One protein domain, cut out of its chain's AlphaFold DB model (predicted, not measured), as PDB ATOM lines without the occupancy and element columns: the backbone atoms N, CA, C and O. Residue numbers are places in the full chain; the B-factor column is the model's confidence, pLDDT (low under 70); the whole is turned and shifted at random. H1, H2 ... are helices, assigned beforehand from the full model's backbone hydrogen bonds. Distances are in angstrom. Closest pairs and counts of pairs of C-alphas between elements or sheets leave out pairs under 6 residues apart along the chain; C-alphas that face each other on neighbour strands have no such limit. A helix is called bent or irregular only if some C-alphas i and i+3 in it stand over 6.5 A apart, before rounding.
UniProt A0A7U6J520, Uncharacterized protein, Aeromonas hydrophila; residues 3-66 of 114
ATOM      1  N   ASN A   3     159.960 122.406 155.599       66.75
ATOM      2  CA  ASN A   3     159.389 122.462 156.953       66.75
ATOM      3  C   ASN A   3     158.674 123.791 157.297       66.75
ATOM      4  O   ASN A   3     157.730 123.824 158.076       66.75
ATOM      5  N   TYR A   4     159.062 124.912 156.678       73.25
ATOM      6  CA  TYR A   4     158.568 126.233 157.102       73.25
ATOM      7  C   TYR A   4     157.064 126.441 156.858       73.25
ATOM      8  O   TYR A   4     156.384 127.064 157.667       73.25
ATOM      9  N   ARG A   5     156.520 125.874 155.770       80.12
ATOM     10  CA  ARG A   5     155.073 125.917 155.492       80.12
ATOM     11  C   ARG A   5     154.272 125.096 156.498       80.12
ATOM     12  O   ARG A   5     153.224 125.554 156.937       80.12
ATOM     13  N   LEU A   6     154.773 123.918 156.867       83.50
ATOM     14  CA  LEU A   6     154.127 123.060 157.854       83.50
ATOM     15  C   LEU A   6     154.112 123.735 159.231       83.50
ATOM     16  O   LEU A   6     153.065 123.812 159.863       83.50
ATOM     17  N   LEU A   7     155.237 124.314 159.654       84.19
ATOM     18  CA  LEU A   7     155.316 125.079 160.902       84.19
ATOM     19  C   LEU A   7     154.310 126.236 160.933       84.19
ATOM     20  O   LEU A   7     153.610 126.415 161.924       84.19
ATOM     21  N   GLN A   8     154.167 126.986 159.839       85.38
ATOM     22  CA  GLN A   8     153.165 128.053 159.764       85.38
ATOM     23  C   GLN A   8     151.727 127.534 159.901       85.38
ATOM     24  O   GLN A   8     150.897 128.208 160.505       85.38
ATOM     25  N   GLN A   9     151.425 126.346 159.370       88.62
ATOM     26  CA  GLN A   9     150.100 125.725 159.492       88.62
ATOM     27  C   GLN A   9     149.817 125.230 160.918       88.62
ATOM     28  O   GLN A   9     148.681 125.330 161.389       88.62
ATOM     29  N   LEU A  10     150.852 124.732 161.599       91.75
ATOM     30  CA  LEU A  10     150.791 124.198 162.960       91.75
ATOM     31  C   LEU A  10     150.697 125.280 164.044       91.75
ATOM     32  O   LEU A  10     150.331 124.957 165.174       91.75
ATOM     33  N   ALA A  11     151.018 126.537 163.733       93.38
ATOM     34  CA  ALA A  11     150.954 127.628 164.697       93.38
ATOM     35  C   ALA A  11     149.504 127.867 165.177       93.38
ATOM     36  O   ALA A  11     148.593 127.983 164.345       93.38
ATOM     37  N   PRO A  12     149.257 127.983 166.496       94.88
ATOM     38  CA  PRO A  12     147.976 128.466 167.002       94.88
ATOM     39  C   PRO A  12     147.738 129.905 166.543       94.88
ATOM     40  O   PRO A  12     148.660 130.732 166.571       94.88
ATOM     41  N   LEU A  13     146.513 130.242 166.137       94.88
ATOM     42  CA  LEU A  13     146.225 131.629 165.767       94.88
ATOM     43  C   LEU A  13     146.337 132.528 167.006       94.88
ATOM     44  O   LEU A  13     145.963 132.139 168.110       94.88
ATOM     45  N   ASN A  14     146.869 133.739 166.817       91.75
ATOM     46  CA  ASN A  14     147.051 134.747 167.870       91.75
ATOM     47  C   ASN A  14     147.864 134.289 169.101       91.75
ATOM     48  O   ASN A  14     147.755 134.916 170.150       91.75
ATOM     49  N   PHE A  15     148.749 133.287 168.987       88.12
ATOM     50  CA  PHE A  15     149.563 132.747 170.102       88.12
ATOM     51  C   PHE A  15     150.440 133.772 170.866       88.12
ATOM     52  O   PHE A  15     151.071 133.474 171.889       88.12
ATOM     53  N   ARG A  16     150.571 134.994 170.339       86.50
ATOM     54  CA  ARG A  16     151.292 136.100 170.985       86.50
ATOM     55  C   ARG A  16     150.458 136.800 172.064       86.50
ATOM     56  O   ARG A  16     151.044 137.411 172.952       86.50
ATOM     57  N   ASP A  17     149.137 136.663 172.019       88.25
ATOM     58  CA  ASP A  17     148.182 137.222 172.974       88.25
ATOM     59  C   ASP A  17     147.345 136.080 173.566       88.25
ATOM     60  O   ASP A  17     146.498 135.499 172.887       88.25
ATOM     61  N   GLU A  18     147.588 135.742 174.834       81.38
ATOM     62  CA  GLU A  18     146.912 134.630 175.521       81.38
ATOM     63  C   GLU A  18     145.390 134.812 175.565       81.38
ATOM     64  O   GLU A  18     144.653 133.836 175.460       81.38
ATOM     65  N   SER A  19     144.906 136.058 175.634       87.19
ATOM     66  CA  SER A  19     143.467 136.356 175.669       87.19
ATOM     67  C   SER A  19     142.766 136.152 174.325       87.19
ATOM     68  O   SER A  19     141.541 136.064 174.271       87.19
ATOM     69  N   LYS A  20     143.537 136.089 173.233       90.62
ATOM     70  CA  LYS A  20     143.032 135.967 171.858       90.62
ATOM     71  C   LYS A  20     143.491 134.700 171.161       90.62
ATOM     72  O   LYS A  20     143.139 134.506 169.995       90.62
ATOM     73  N   THR A  21     144.306 133.892 171.839       93.38
ATOM     74  CA  THR A  21     144.810 132.637 171.294       93.38
ATOM     75  C   THR A  21     143.617 131.753 170.956       93.38
ATOM     76  O   THR A  21     142.679 131.635 171.743       93.38
ATOM     77  N   GLU A  22     143.639 131.196 169.749       95.75
ATOM     78  CA  GLU A  22     142.641 130.240 169.262       95.75
ATOM     79  C   GLU A  22     142.368 129.163 170.306       95.75
ATOM     80  O   GLU A  22     143.316 128.649 170.882       95.75
ATOM     81  N   ALA A  23     141.108 128.804 170.553       95.62
ATOM     82  CA  ALA A  23     140.799 127.760 171.521       95.62
ATOM     83  C   ALA A  23     141.280 126.388 171.017       95.62
ATOM     84  O   ALA A  23     141.223 126.092 169.825       95.62
ATOM     85  N   LEU A  24     141.706 125.509 171.932       95.44
ATOM     86  CA  LEU A  24     142.229 124.185 171.573       95.44
ATOM     87  C   LEU A  24     141.285 123.354 170.669       95.44
ATOM     88  O   LEU A  24     141.791 122.742 169.728       95.44
ATOM     89  N   PRO A  25     139.954 123.307 170.893       97.31
ATOM     90  CA  PRO A  25     139.055 122.578 169.997       97.31
ATOM     91  C   PRO A  25     139.077 123.117 168.561       97.31
ATOM     92  O   PRO A  25     139.147 122.332 167.617       97.31
ATOM     93  N   ASP A  26     139.089 124.443 168.401       97.62
ATOM     94  CA  ASP A  26     139.126 125.103 167.090       97.62
ATOM     95  C   ASP A  26     140.466 124.848 166.392       97.62
ATOM     96  O   ASP A  26     140.511 124.507 165.208       97.62
ATOM     97  N   TYR A  27     141.556 124.910 167.160       97.25
ATOM     98  CA  TYR A  27     142.894 124.569 166.695       97.25
ATOM     99  C   TYR A  27     142.963 123.140 166.147       97.25
ATOM    100  O   TYR A  27     143.436 122.933 165.031       97.25
ATOM    101  N   LEU A  28     142.476 122.147 166.901       97.50
ATOM    102  CA  LEU A  28     142.501 120.748 166.463       97.50
ATOM    103  C   LEU A  28     141.633 120.540 165.220       97.50
ATOM    104  O   LEU A  28     142.089 119.903 164.271       97.50
ATOM    105  N   ALA A  29     140.439 121.136 165.173       97.06
ATOM    106  CA  ALA A  29     139.562 121.059 164.007       97.06
ATOM    107  C   ALA A  29     140.217 121.635 162.737       97.06
ATOM    108  O   ALA A  29     140.023 121.104 161.643       97.06
ATOM    109  N   ARG A  30     141.020 122.697 162.876       96.25
ATOM    110  CA  ARG A  30     141.749 123.327 161.769       96.25
ATOM    111  C   ARG A  30     143.010 122.561 161.370       96.25
ATOM    112  O   ARG A  30     143.317 122.477 160.182       96.25
ATOM    113  N   VAL A  31     143.772 122.069 162.345       95.19
ATOM    114  CA  VAL A  31     145.138 121.570 162.133       95.19
ATOM    115  C   VAL A  31     145.184 120.064 161.917       95.19
ATOM    116  O   VAL A  31     145.858 119.630 160.986       95.19
ATOM    117  N   ALA A  32     144.458 119.269 162.707       94.31
ATOM    118  CA  ALA A  32     144.531 117.808 162.635       94.31
ATOM    119  C   ALA A  32     144.266 117.245 161.218       94.31
ATOM    120  O   ALA A  32     145.033 116.386 160.778       94.31
ATOM    121  N   PRO A  33     143.300 117.766 160.424       94.19
ATOM    122  CA  PRO A  33     143.084 117.293 159.052       94.19
ATOM    123  C   PRO A  33     144.262 117.532 158.095       94.19
ATOM    124  O   PRO A  33     144.382 116.839 157.086       94.19
ATOM    125  N   LEU A  34     145.128 118.511 158.382       90.88
ATOM    126  CA  LEU A  34     146.297 118.838 157.556       90.88
ATOM    127  C   LEU A  34     147.484 117.910 157.841       90.88
ATOM    128  O   LEU A  34     148.373 117.764 157.001       90.88
ATOM    129  N   VAL A  35     147.507 117.302 159.028       90.06
ATOM    130  CA  VAL A  35     148.609 116.479 159.533       90.06
ATOM    131  C   VAL A  35     148.093 115.190 160.178       90.06
ATOM    132  O   VAL A  35     148.381 114.930 161.343       90.06
ATOM    133  N   PRO A  36     147.380 114.325 159.432       90.44
ATOM    134  CA  PRO A  36     146.748 113.124 159.994       90.44
ATOM    135  C   PRO A  36     147.749 112.105 160.568       90.44
ATOM    136  O   PRO A  36     147.360 111.167 161.253       90.44
ATOM    137  N   PHE A  37     149.040 112.273 160.277       89.50
ATOM    138  CA  PHE A  37     150.131 111.464 160.813       89.50
ATOM    139  C   PHE A  37     150.620 111.936 162.194       89.50
ATOM    140  O   PHE A  37     151.404 111.228 162.818       89.50
ATOM    141  N   ILE A  38     150.189 113.112 162.670       91.81
ATOM    142  CA  ILE A  38     150.509 113.629 164.006       91.81
ATOM    143  C   ILE A  38     149.286 113.426 164.908       91.81
ATOM    144  O   ILE A  38     148.241 114.017 164.641       91.81
ATOM    145  N   PRO A  39     149.393 112.645 165.993       93.31
ATOM    146  CA  PRO A  39     148.276 112.437 166.904       93.31
ATOM    147  C   PRO A  39     147.835 113.719 167.628       93.31
ATOM    148  O   PRO A  39     148.664 114.551 168.016       93.31
ATOM    149  N   ASP A  40     146.538 113.827 167.925       94.69
ATOM    150  CA  ASP A  40     145.937 114.969 168.634       94.69
ATOM    151  C   ASP A  40     146.602 115.271 169.985       94.69
ATOM    152  O   ASP A  40     146.662 116.426 170.418       94.69
ATOM    153  N   ASN A  41     147.135 114.258 170.677       92.44
ATOM    154  CA  ASN A  41     147.839 114.476 171.941       92.44
ATOM    155  C   ASN A  41     149.148 115.257 171.732       92.44
ATOM    156  O   ASN A  41     149.475 116.119 172.544       92.44
ATOM    157  N   VAL A  42     149.871 115.010 170.637       91.44
ATOM    158  CA  VAL A  42     151.089 115.750 170.288       91.44
ATOM    159  C   VAL A  42     150.723 117.161 169.844       91.44
ATOM    160  O   VAL A  42     151.308 118.127 170.338       91.44
ATOM    161  N   LEU A  43     149.703 117.298 168.991       94.44
ATOM    162  CA  LEU A  43     149.193 118.604 168.563       94.44
ATOM    163  C   LEU A  43     148.770 119.462 169.762       94.44
ATOM    164  O   LEU A  43     149.144 120.626 169.853       94.44
ATOM    165  N   SER A  44     148.046 118.886 170.721       95.12
ATOM    166  CA  SER A  44     147.554 119.614 171.893       95.12
ATOM    167  C   SER A  44     148.642 119.899 172.931       95.12
ATOM    168  O   SER A  44     148.774 121.038 173.385       95.12
ATOM    169  N   GLN A  45     149.415 118.888 173.332       90.12
ATOM    170  CA  GLN A  45     150.324 119.007 174.473       90.12
ATOM    171  C   GLN A  45     151.681 119.580 174.089       90.12
ATOM    172  O   GLN A  45     152.237 120.348 174.861       90.12
ATOM    173  N   TRP A  46     152.224 119.228 172.924       87.56
ATOM    174  CA  TRP A  46     153.586 119.620 172.553       87.56
ATOM    175  C   TRP A  46     153.595 120.853 171.661       87.56
ATOM    176  O   TRP A  46     154.429 121.737 171.843       87.56
ATOM    177  N   ILE A  47     152.656 120.930 170.718       92.31
ATOM    178  CA  ILE A  47     152.634 122.008 169.729       92.31
ATOM    179  C   ILE A  47     151.810 123.189 170.239       92.31
ATOM    180  O   ILE A  47     152.361 124.260 170.463       92.31
ATOM    181  N   TYR A  48     150.513 123.007 170.485       94.62
ATOM    182  CA  TYR A  48     149.607 124.094 170.855       94.62
ATOM    183  C   TYR A  48     149.987 124.756 172.187       94.62
ATOM    184  O   TYR A  48     150.238 125.961 172.232       94.62
ATOM    185  N   ARG A  49     150.095 123.974 173.272       91.88
ATOM    186  CA  ARG A  49     150.390 124.505 174.619       91.88
ATOM    187  C   ARG A  49     151.771 125.143 174.741       91.88
ATOM    188  O   ARG A  49     151.964 126.030 175.570       91.88
ATOM    189  N   HIS A  50     152.731 124.692 173.938       90.69
ATOM    190  CA  HIS A  50     154.131 125.092 174.059       90.69
ATOM    191  C   HIS A  50     154.685 125.723 172.784       90.69
ATOM    192  O   HIS A  50     155.903 125.763 172.614       90.69
ATOM    193  N   TRP A  51     153.824 126.289 171.928       91.19
ATOM    194  CA  TRP A  51     154.207 126.767 170.597       91.19
ATOM    195  C   TRP A  51     155.430 127.690 170.596       91.19
ATOM    196  O   TRP A  51     156.345 127.485 169.808       91.19
ATOM    197  N   ARG A  52     155.510 128.666 171.512       87.44
ATOM    198  CA  ARG A  52     156.672 129.580 171.589       87.44
ATOM    199  C   ARG A  52     157.987 128.840 171.839       87.44
ATOM    200  O   ARG A  52     159.014 129.177 171.252       87.44
ATOM    201  N   GLY A  53     157.950 127.838 172.718       87.44
ATOM    202  CA  GLY A  53     159.093 126.971 172.985       87.44
ATOM    203  C   GLY A  53     159.387 126.078 171.785       87.44
ATOM    204  O   GLY A  53     160.537 126.007 171.360       87.44
ATOM    205  N   PHE A  54     158.343 125.468 171.216       88.44
ATOM    206  CA  PHE A  54     158.389 124.642 170.010       88.44
ATOM    207  C   PHE A  54     159.082 125.357 168.841       88.44
ATOM    208  O   PHE A  54     160.086 124.875 168.327       88.44
ATOM    209  N   GLU A  55     158.606 126.548 168.480       87.50
ATOM    210  CA  GLU A  55     159.147 127.382 167.404       87.50
ATOM    211  C   GLU A  55     160.627 127.726 167.631       87.50
ATOM    212  O   GLU A  55     161.439 127.629 166.708       87.50
ATOM    213  N   SER A  56     160.996 128.079 168.864       85.69
ATOM    214  CA  SER A  56     162.352 128.542 169.183       85.69
ATOM    215  C   SER A  56     163.374 127.407 169.245       85.69
ATOM    216  O   SER A  56     164.495 127.562 168.767       85.69
ATOM    217  N   ASN A  57     163.003 126.268 169.835       85.19
ATOM    218  CA  ASN A  57     163.958 125.209 170.171       85.19
ATOM    219  C   ASN A  57     163.823 123.961 169.298       85.19
ATOM    220  O   ASN A  57     164.751 123.166 169.265       85.19
ATOM    221  N   TRP A  58     162.692 123.758 168.619       83.50
ATOM    222  CA  TRP A  58     162.374 122.497 167.939       83.50
ATOM    223  C   TRP A  58     161.890 122.681 166.493       83.50
ATOM    224  O   TRP A  58     161.580 121.698 165.824       83.50
ATOM    225  N   SER A  59     161.915 123.903 165.950       83.12
ATOM    226  CA  SER A  59     161.559 124.183 164.545       83.12
ATOM    227  C   SER A  59     162.457 123.489 163.514       83.12
ATOM    228  O   SER A  59     162.085 123.366 162.347       83.12
ATOM    229  N   PHE A  60     163.628 122.994 163.919       83.75
ATOM    230  CA  PHE A  60     164.488 122.191 163.052       83.75
ATOM    231  C   PHE A  60     163.949 120.768 162.812       83.75
ATOM    232  O   PHE A  60     164.378 120.117 161.858       83.75
ATOM    233  N   ILE A  61     163.028 120.274 163.649       83.56
ATOM    234  CA  ILE A  61     162.461 118.925 163.541       83.56
ATOM    235  C   ILE A  61     161.510 118.869 162.345       83.56
ATOM    236  O   ILE A  61     160.499 119.569 162.307       83.56
ATOM    237  N   ASP A  62     161.810 118.009 161.371       85.12
ATOM    238  CA  ASP A  62     160.918 117.744 160.239       85.12
ATOM    239  C   ASP A  62     159.803 116.778 160.654       85.12
ATOM    240  O   ASP A  62     159.909 115.564 160.471       85.12
ATOM    241  N   LEU A  63     158.735 117.315 161.253       83.00
ATOM    242  CA  LEU A  63     157.609 116.526 161.766       83.00
ATOM    243  C   LEU A  63     156.975 115.620 160.699       83.00
ATOM    244  O   LEU A  63     156.500 114.544 161.041       83.00
ATOM    245  N   ALA A  64     157.027 115.996 159.415       83.38
ATOM    246  CA  ALA A  64     156.488 115.187 158.316       83.38
ATOM    247  C   ALA A  64     157.244 113.867 158.087       83.38
ATOM    248  O   ALA A  64     156.743 112.977 157.404       83.38
ATOM    249  N   ARG A  65     158.459 113.739 158.631       85.62
ATOM    250  CA  ARG A  65     159.282 112.523 158.544       85.62
ATOM    251  C   ARG A  65     159.249 111.678 159.814       85.62
ATOM    252  O   ARG A  65     159.887 110.630 159.841       85.62
ATOM    253  N   HIS A  66     158.558 112.136 160.855       85.75
ATOM    254  CA  HIS A  66     158.470 111.418 162.120       85.75
ATOM    255  C   HIS A  66     157.255 110.499 162.129       85.75
ATOM    256  O   HIS A  66     156.223 110.788 161.527       85.75
TER     257      HIS A  66
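What this domain is: This is residues 3 to 66 of the 114 residues of an uncharacterized protein of Aeromonas hydrophila (UniProt A0A7U6J520). Four short helices follow one another round a loose ring: H1, H2 and H3 in turn, with H4 coming back beside H1 and running opposite to it. H2 and H3, crossed at nearly a right angle, make the one clear contact between helices, while the last residue of H1, Leu 10, comes near both of them. A long link, residues 11 to 23, loops away from the helices to Ser 19, and the stretch after H4 reaches Arg 65 at the far end of the domain. The printed part has 64 residues with four named helices in the order H1, H2, H3, H4 and no named strand; its class is all helix, with 36 of the residues in the helices. The whole is compact, with a radius of gyration of the C-alphas of 10.9 A, and it is rounded, with spans of 33 by 24 by 19 A.

How they stand to each other: H1, residues 3 to 10, touches no helix. It is close to but not clearly touching H2, residues 24 to 34: their closest C-alphas, those of Leu 10 and Val 31, are 6.3 A apart. These two run opposite ways at a steep tilt of 39 degrees. H2 touches H3, residues 40 to 48, with 8 pairs of C-alphas within 8 A, the closest being those of Ala 32 and Asp 40 at 6.8 A. Their lines stand only just about perpendicular, at 72 degrees. H1 and H3 are close but not clearly touching, about perpendicular at 76 degrees, and their closest C-alphas are those of Leu 10 and Ile 47, 7.3 A apart. H4, residues 51 to 58, is close to but not clearly touching H3, with the C-alphas of Ile 47 and Phe 54 the closest at 6.3 A, and the two are about perpendicular at 86 degrees. H4 and H1 are also close but not clearly touching: they run opposite ways at a shallow tilt of 21 degrees, and their closest C-alphas, those of Leu 7 and Glu 55, are 7.9 A apart. H2 and H4 are apart. In the backbones of H1 and H4 every O i to N i+4 pair is within hydrogen-bond range, against 5 of 7 in H2 and 3 of 5 in H3.

Where its parts are: H1 begins at C-alpha 3, (159.389, 122.462, 156.953), and measures 10.6 A from first to last C-alpha. H2 begins at C-alpha 24, (142.229, 124.185, 171.573); it is the longest helix by residues, with 11, and measures 15.5 A. It is irregular, but only just: C-alphas 30 and 33 are 6.8 A apart. H3 measures 10.1 A and is neither bent nor irregular, but only just: C-alphas 45 and 48 are 6.3 A apart. H4 measures 9.6 A and ends at C-alpha 58, (162.374, 122.497, 167.939).

The domain as a whole: The two C-alphas farthest apart, those of Ser 19 and Arg 65, are 33.3 A apart, while the first and last printed C-alphas, those of Asn 3 and His 66, are 12.2 A apart. The printed part has no cut. The link from H1 to H2 is long, with 13 residues, whose C-alphas lie 5 to 18 A from the mean of the C-alphas. The links from H2 to H3, with 5 residues, and from H3 to H4, with 2, are tight. The mean pLDDT of the printed part is 89.5; residue 3 is under 70.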